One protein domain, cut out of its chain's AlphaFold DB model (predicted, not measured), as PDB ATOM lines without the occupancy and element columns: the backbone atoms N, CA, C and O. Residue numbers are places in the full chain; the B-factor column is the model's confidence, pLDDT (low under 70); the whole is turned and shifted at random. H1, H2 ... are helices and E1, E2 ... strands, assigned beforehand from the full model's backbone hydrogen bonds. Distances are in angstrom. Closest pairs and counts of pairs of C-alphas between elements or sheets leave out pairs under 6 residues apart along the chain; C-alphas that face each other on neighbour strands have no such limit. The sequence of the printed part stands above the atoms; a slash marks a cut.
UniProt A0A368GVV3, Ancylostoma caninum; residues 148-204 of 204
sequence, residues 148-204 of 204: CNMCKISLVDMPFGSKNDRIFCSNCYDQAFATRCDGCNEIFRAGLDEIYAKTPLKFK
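Overview. This is residues 148 to 204 of the 204 residues of a protein of Ancylostoma caninum (UniProt A0A368GVV3). This model has little regular structure: a small strand hairpin, E1 and E2, is followed with no residue between by one short helix, H1, the chain turning sharply where E2 ends, and a long unnamed stretch, residues 178 to 204, runs out beyond H1, folds back near Gly 183 and makes the length. The printed part has 57 residues, 16 of them in named elements, in the order E1, E2, H1; the two-strand sheet is antiparallel and the class mixed. It is only just loose, close to compact, with a radius of gyration of the C-alphas of 12.4 A, and spans 46 by 22 by 18 A.

Along the chain. After unnamed residues 148 to 159, find C-alpha 160 at (-0.006, 17.544, 27.922), where E1, residues 160 to 163, begins. E2 is residues 166 to 169. H1, residues 170 to 177, runs 10.3 A to C-alpha 177 at (-3.785, 28.793, 32.752).

Arrangement. In the hairpin, N 161 and O 168 are 2.9 A apart, within hydrogen-bond range. The closest C-alphas of E1 and H1, Phe 160 and Ser 170, are 5.3 A apart. In H1 every O i to N i+4 pair is within hydrogen-bond range.

Size, cuts and confidence. The C-alphas farthest apart, Gly 183 and Lys 204, are 46.4 A apart. The printed part has no cut, and both links are tight. Residue 185 and residues 189 to 204 have pLDDT under 70.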
ATOM      1  N   CYS A 148      -1.279  13.612  35.527       87.06
ATOM      2  CA  CYS A 148      -1.685  15.006  35.717       87.06
ATOM      3  C   CYS A 148      -1.679  15.400  37.200       87.06
ATOM      4  O   CYS A 148      -2.331  14.758  38.021       87.06
ATOM      5  N   ASN A 149      -1.065  16.534  37.544       87.12
ATOM      6  CA  ASN A 149      -1.032  17.008  38.931       87.12
ATOM      7  C   ASN A 149      -2.426  17.347  39.512       87.12
ATOM      8  O   ASN A 149      -2.586  17.389  40.729       87.12
ATOM      9  N   MET A 150      -3.432  17.616  38.671       85.19
ATOM     10  CA  MET A 150      -4.794  17.948  39.124       85.19
ATOM     11  C   MET A 150      -5.724  16.736  39.159       85.19
ATOM     12  O   MET A 150      -6.328  16.464  40.191       85.19
ATOM     13  N   CYS A 151      -5.848  16.010  38.045       88.00
ATOM     14  CA  CYS A 151      -6.789  14.893  37.929       88.00
ATOM     15  C   CYS A 151      -6.153  13.510  38.126       88.00
ATOM     16  O   CYS A 151      -6.878  12.524  38.158       88.00
ATOM     17  N   LYS A 152      -4.822  13.424  38.255       84.56
ATOM     18  CA  LYS A 152      -4.058  12.174  38.435       84.56
ATOM     19  C   LYS A 152      -4.255  11.116  37.337       84.56
ATOM     20  O   LYS A 152      -3.938   9.954  37.552       84.56
ATOM     21  N   ILE A 153      -4.743  11.513  36.162       84.19
ATOM     22  CA  ILE A 153      -4.879  10.643  34.984       84.19
ATOM     23  C   ILE A 153      -3.515  10.506  34.298       84.19
ATOM     24  O   ILE A 153      -2.774  11.494  34.235       84.19
ATOM     25  N   SER A 154      -3.201   9.316  33.782       85.38
ATOM     26  CA  SER A 154      -2.008   9.063  32.969       85.38
ATOM     27  C   SER A 154      -2.028   9.909  31.706       85.38
ATOM     28  O   SER A 154      -3.033   9.964  31.017       85.38
ATOM     29  N   LEU A 155      -0.935  10.610  31.415       83.50
ATOM     30  CA  LEU A 155      -0.820  11.500  30.251       83.50
ATOM     31  C   LEU A 155      -0.069  10.857  29.085       83.50
ATOM     32  O   LEU A 155       0.279  11.538  28.123       83.50
ATOM     33  N   VAL A 156       0.177   9.552  29.183       80.25
ATOM     34  CA  VAL A 156       0.808   8.742  28.144       80.25
ATOM     35  C   VAL A 156      -0.051   8.840  26.876       80.25
ATOM     36  O   VAL A 156      -1.271   8.702  26.946       80.25
ATOM     37  N   ASP A 157       0.570   9.197  25.750       74.94
ATOM     38  CA  ASP A 157      -0.066   9.429  24.438       74.94
ATOM     39  C   ASP A 157      -1.140  10.530  24.363       74.94
ATOM     40  O   ASP A 157      -1.793  10.707  23.332       74.94
ATOM     41  N   MET A 158      -1.309  11.325  25.419       77.94
ATOM     42  CA  MET A 158      -2.250  12.442  25.436       77.94
ATOM     43  C   MET A 158      -1.539  13.792  25.351       77.94
ATOM     44  O   MET A 158      -0.449  13.960  25.892       77.94
ATOM     45  N   PRO A 159      -2.166  14.811  24.737       79.56
ATOM     46  CA  PRO A 159      -1.617  16.156  24.739       79.56
ATOM     47  C   PRO A 159      -1.530  16.691  26.176       79.56
ATOM     48  O   PRO A 159      -2.537  16.825  26.890       79.56
ATOM     49  N   PHE A 160      -0.310  17.019  26.595       82.56
ATOM     50  CA  PHE A 160      -0.006  17.544  27.922       82.56
ATOM     51  C   PHE A 160       0.745  18.873  27.841       82.56
ATOM     52  O   PHE A 160       1.433  19.173  26.863       82.56
ATOM     53  N   GLY A 161       0.593  19.675  28.894       81.12
ATOM     54  CA  GLY A 161       1.328  20.915  29.099       81.12
ATOM     55  C   GLY A 161       2.187  20.822  30.356       81.12
ATOM     56  O   GLY A 161       1.726  20.362  31.402       81.12
ATOM     57  N   SER A 162       3.438  21.276  30.273       82.06
ATOM     58  CA  SER A 162       4.327  21.424  31.433       82.06
ATOM     59  C   SER A 162       4.393  22.889  31.868       82.06
ATOM     60  O   SER A 162       4.722  23.743  31.037       82.06
ATOM     61  N   LYS A 163       4.181  23.190  33.150       81.00
ATOM     62  CA  LYS A 163       4.397  24.534  33.711       81.00
ATOM     63  C   LYS A 163       4.912  24.441  35.142       81.00
ATOM     64  O   LYS A 163       4.381  23.659  35.926       81.00
ATOM     65  N   ASN A 164       5.921  25.248  35.477       80.44
ATOM     66  CA  ASN A 164       6.547  25.307  36.807       80.44
ATOM     67  C   ASN A 164       6.922  23.913  37.342       80.44
ATOM     68  O   ASN A 164       6.511  23.535  38.436       80.44
ATOM     69  N   ASP A 165       7.608  23.122  36.512       76.56
ATOM     70  CA  ASP A 165       8.030  21.744  36.810       76.56
ATOM     71  C   ASP A 165       6.902  20.737  37.093       76.56
ATOM     72  O   ASP A 165       7.157  19.614  37.520       76.56
ATOM     73  N   ARG A 166       5.645  21.094  36.810       82.56
ATOM     74  CA  ARG A 166       4.487  20.201  36.933       82.56
ATOM     75  C   ARG A 166       3.869  19.917  35.572       82.56
ATOM     76  O   ARG A 166       3.843  20.783  34.695       82.56
ATOM     77  N   ILE A 167       3.337  18.707  35.418       84.06
ATOM     78  CA  ILE A 167       2.639  18.252  34.211       84.06
ATOM     79  C   ILE A 167       1.121  18.280  34.417       84.06
ATOM     80  O   ILE A 167       0.599  17.928  35.481       84.06
ATOM     81  N   PHE A 168       0.407  18.724  33.388       85.69
ATOM     82  CA  PHE A 168      -1.045  18.866  33.390       85.69
ATOM     83  C   PHE A 168      -1.628  18.322  32.084       85.69
ATOM     84  O   PHE A 168      -1.034  18.483  31.016       85.69
ATOM     85  N   CYS A 169      -2.815  17.715  32.155       86.00
ATOM     86  CA  CYS A 169      -3.577  17.382  30.951       86.00
ATOM     87  C   CYS A 169      -4.043  18.657  30.242       86.00
ATOM     88  O   CYS A 169      -4.189  19.700  30.884       86.00
ATOM     89  N   SER A 170      -4.360  18.559  28.950       82.31
ATOM     90  CA  SER A 170      -4.887  19.691  28.169       82.31
ATOM     91  C   SER A 170      -6.060  20.403  28.841       82.31
ATOM     92  O   SER A 170      -6.066  21.621  28.968       82.31
ATOM     93  N   ASN A 171      -7.020  19.642  29.369       83.25
ATOM     94  CA  ASN A 171      -8.199  20.214  30.013       83.25
ATOM     95  C   ASN A 171      -7.858  20.974  31.309       83.25
ATOM     96  O   ASN A 171      -8.303  22.100  31.507       83.25
ATOM     97  N   CYS A 172      -7.041  20.388  32.191       85.50
ATOM     98  CA  CYS A 172      -6.633  21.041  33.439       85.50
ATOM     99  C   CYS A 172      -5.702  22.229  33.181       85.50
ATOM    100  O   CYS A 172      -5.791  23.236  33.880       85.50
ATOM    101  N   TYR A 173      -4.838  22.129  32.169       84.38
ATOM    102  CA  TYR A 173      -3.969  23.220  31.753       84.38
ATOM    103  C   TYR A 173      -4.791  24.405  31.236       84.38
ATOM    104  O   TYR A 173      -4.607  25.529  31.703       84.38
ATOM    105  N   ASP A 174      -5.752  24.146  30.346       82.00
ATOM    106  CA  ASP A 174      -6.659  25.162  29.819       82.00
ATOM    107  C   ASP A 174      -7.468  25.822  30.945       82.00
ATOM    108  O   ASP A 174      -7.567  27.046  31.029       82.00
ATOM    109  N   GLN A 175      -8.003  25.029  31.871       81.38
ATOM    110  CA  GLN A 175      -8.807  25.555  32.971       81.38
ATOM    111  C   GLN A 175      -8.015  26.445  33.935       81.38
ATOM    112  O   GLN A 175      -8.558  27.453  34.406       81.38
ATOM    113  N   ALA A 176      -6.769  26.072  34.234       81.62
ATOM    114  CA  ALA A 176      -5.929  26.760  35.210       81.62
ATOM    115  C   ALA A 176      -5.147  27.940  34.614       81.62
ATOM    116  O   ALA A 176      -4.895  28.917  35.319       81.62
ATOM    117  N   PHE A 177      -4.749  27.859  33.341       79.75
ATOM    118  CA  PHE A 177      -3.785  28.793  32.752       79.75
ATOM    119  C   PHE A 177      -4.254  29.486  31.482       79.75
ATOM    120  O   PHE A 177      -3.638  30.484  31.100       79.75
ATOM    121  N   ALA A 178      -5.292  28.996  30.803       79.50
ATOM    122  CA  ALA A 178      -5.686  29.641  29.568       79.50
ATOM    123  C   ALA A 178      -6.397  30.967  29.831       79.50
ATOM    124  O   ALA A 178      -7.211  31.123  30.746       79.50
ATOM    125  N   THR A 179      -6.066  31.944  28.991       75.69
ATOM    126  CA  THR A 179      -6.740  33.237  29.009       75.69
ATOM    127  C   THR A 179      -8.180  33.031  28.558       75.69
ATOM    128  O   THR A 179      -8.435  32.423  27.513       75.69
ATOM    129  N   ARG A 180      -9.117  33.528  29.364       77.62
ATOM    130  CA  ARG A 180     -10.543  33.530  29.049       77.62
ATOM    131  C   ARG A 180     -10.941  34.877  28.474       77.62
ATOM    132  O   ARG A 180     -10.340  35.905  28.774       77.62
ATOM    133  N   CYS A 181     -11.943  34.856  27.614       75.25
ATOM    134  CA  CYS A 181     -12.554  36.060  27.087       75.25
ATOM    135  C   CYS A 181     -13.495  36.675  28.132       75.25
ATOM    136  O   CYS A 181     -14.454  36.020  28.527       75.25
ATOM    137  N   ASP A 182     -13.316  37.946  28.502       73.44
ATOM    138  CA  ASP A 182     -14.198  38.618  29.478       73.44
ATOM    139  C   ASP A 182     -15.664  38.725  29.008       73.44
ATOM    140  O   ASP A 182     -16.574  38.911  29.809       73.44
ATOM    141  N   GLY A 183     -15.912  38.609  27.697       72.62
ATOM    142  CA  GLY A 183     -17.243  38.752  27.103       72.62
ATOM    143  C   GLY A 183     -18.040  37.455  26.954       72.62
ATOM    144  O   GLY A 183     -19.265  37.509  26.917       72.62
ATOM    145  N   CYS A 184     -17.383  36.300  26.831       72.06
ATOM    146  CA  CYS A 184     -18.062  35.005  26.660       72.06
ATOM    147  C   CYS A 184     -17.558  33.916  27.609       72.06
ATOM    148  O   CYS A 184     -18.039  32.795  27.544       72.06
ATOM    149  N   ASN A 185     -16.584  34.231  28.462       68.94
ATOM    150  CA  ASN A 185     -15.910  33.326  29.394       68.94
ATOM    151  C   ASN A 185     -15.254  32.080  28.757       68.94
ATOM    152  O   ASN A 185     -14.714  31.225  29.456       68.94
ATOM    153  N   GLU A 186     -15.253  32.001  27.425       70.81
ATOM    154  CA  GLU A 186     -14.612  30.936  26.661       70.81
ATOM    155  C   GLU A 186     -13.093  31.086  26.646       70.81
ATOM    156  O   GLU A 186     -12.540  32.192  26.679       70.81
ATOM    157  N   ILE A 187     -12.420  29.943  26.557       71.25
ATOM    158  CA  ILE A 187     -10.965  29.846  26.538       71.25
ATOM    159  C   ILE A 187     -10.429  30.150  25.134       71.25
ATOM    160  O   ILE A 187     -10.890  29.590  24.136       71.25
ATOM    161  N   PHE A 188      -9.400  31.000  25.045       71.06
ATOM    162  CA  PHE A 188      -8.721  31.276  23.780       71.06
ATOM    163  C   PHE A 188      -7.867  30.084  23.328       71.06
ATOM    164  O   PHE A 188      -6.692  29.967  23.670       71.06
ATOM    165  N   ARG A 189      -8.441  29.227  22.482       64.06
ATOM    166  CA  ARG A 189      -7.725  28.148  21.785       64.06
ATOM    167  C   ARG A 189      -7.021  28.689  20.537       64.06
ATOM    168  O   ARG A 189      -7.469  28.478  19.411       64.06
ATOM    169  N   ALA A 190      -5.948  29.455  20.715       53.59
ATOM    170  CA  ALA A 190      -5.073  29.802  19.596       53.59
ATOM    171  C   ALA A 190      -4.234  28.565  19.241       53.59
ATOM    172  O   ALA A 190      -3.260  28.308  19.931       53.59
ATOM    173  N   GLY A 191      -4.656  27.794  18.228       54.16
ATOM    174  CA  GLY A 191      -3.887  26.713  17.585       54.16
ATOM    175  C   GLY A 191      -3.139  25.781  18.548       54.16
ATOM    176  O   GLY A 191      -1.994  26.040  18.895       54.16
ATOM    177  N   LEU A 192      -3.778  24.677  18.943       55.09
ATOM    178  CA  LEU A 192      -3.356  23.696  19.963       55.09
ATOM    179  C   LEU A 192      -2.076  22.894  19.626       55.09
ATOM    180  O   LEU A 192      -1.848  21.819  20.176       55.09
ATOM    181  N   ASP A 193      -1.244  23.394  18.724       53.84
ATOM    182  CA  ASP A 193      -0.146  22.649  18.118       53.84
ATOM    183  C   ASP A 193       1.209  23.049  18.712       53.84
ATOM    184  O   ASP A 193       2.134  22.244  18.699       53.84
ATOM    185  N   GLU A 194       1.320  24.253  19.287       54.09
ATOM    186  CA  GLU A 194       2.571  24.739  19.892       54.09
ATOM    187  C   GLU A 194       2.646  24.540  21.416       54.09
ATOM    188  O   GLU A 194       3.739  24.415  21.965       54.09
ATOM    189  N   ILE A 195       1.506  24.508  22.119       55.81
ATOM    190  CA  ILE A 195       1.471  24.404  23.595       55.81
ATOM    191  C   ILE A 195       1.477  22.943  24.049       55.81
ATOM    192  O   ILE A 195       2.103  22.603  25.055       55.81
ATOM    193  N   TYR A 196       0.786  22.084  23.303       61.50
ATOM    194  CA  TYR A 196       0.670  20.671  23.611       61.50
ATOM    195  C   TYR A 196       1.737  19.903  22.859       61.50
ATOM    196  O   TYR A 196       1.799  19.950  21.630       61.50
ATOM    197  N   ALA A 197       2.583  19.188  23.598       59.22
ATOM    198  CA  ALA A 197       3.540  18.284  22.986       59.22
ATOM    199  C   ALA A 197       2.759  17.175  22.264       59.22
ATOM    200  O   ALA A 197       2.269  16.242  22.886       59.22
ATOM    201  N   LYS A 198       2.605  17.315  20.943       53.66
ATOM    202  CA  LYS A 198       2.082  16.267  20.052       53.66
ATOM    203  C   LYS A 198       3.159  15.262  19.649       53.66
ATOM    204  O   LYS A 198       2.881  14.330  18.901       53.66
ATOM    205  N   THR A 199       4.406  15.490  20.058       47.97
ATOM    206  CA  THR A 199       5.507  14.582  19.750       47.97
ATOM    207  C   THR A 199       5.232  13.244  20.418       47.97
ATOM    208  O   THR A 199       5.023  13.254  21.633       47.97
ATOM    209  N   PRO A 200       5.256  12.122  19.671       55.44
ATOM    210  CA  PRO A 200       5.188  10.808  20.287       55.44
ATOM    211  C   PRO A 200       6.302  10.763  21.323       55.44
ATOM    212  O   PRO A 200       7.466  11.042  21.002       55.44
ATOM    213  N   LEU A 201       5.922  10.536  22.580       58.88
ATOM    214  CA  LEU A 201       6.892  10.306  23.633       58.88
ATOM    215  C   LEU A 201       7.767   9.160  23.123       58.88
ATOM    216  O   LEU A 201       7.264   8.128  22.684       58.88
ATOM    217  N   LYS A 202       9.073   9.409  23.014       51.78
ATOM    218  CA  LYS A 202       9.992   8.397  22.509       51.78
ATOM    219  C   LYS A 202      10.180   7.377  23.621       51.78
ATOM    220  O   LYS A 202      11.062   7.560  24.454       51.78
ATOM    221  N   PHE A 203       9.337   6.353  23.620       53.84
ATOM    222  CA  PHE A 203       9.601   5.107  24.321       53.84
ATOM    223  C   PHE A 203      10.912   4.553  23.753       53.84
ATOM    224  O   PHE A 203      11.062   4.455  22.528       53.84
ATOM    225  N   LYS A 204      11.900   4.346  24.623       50.56
ATOM    226  CA  LYS A 204      13.203   3.793  24.249       50.56
ATOM    227  C   LYS A 204      13.175   2.277  24.285       50.56
ATOM    228  O   LYS A 204      12.520   1.738  25.197       50.56
TER     229      LYS A 204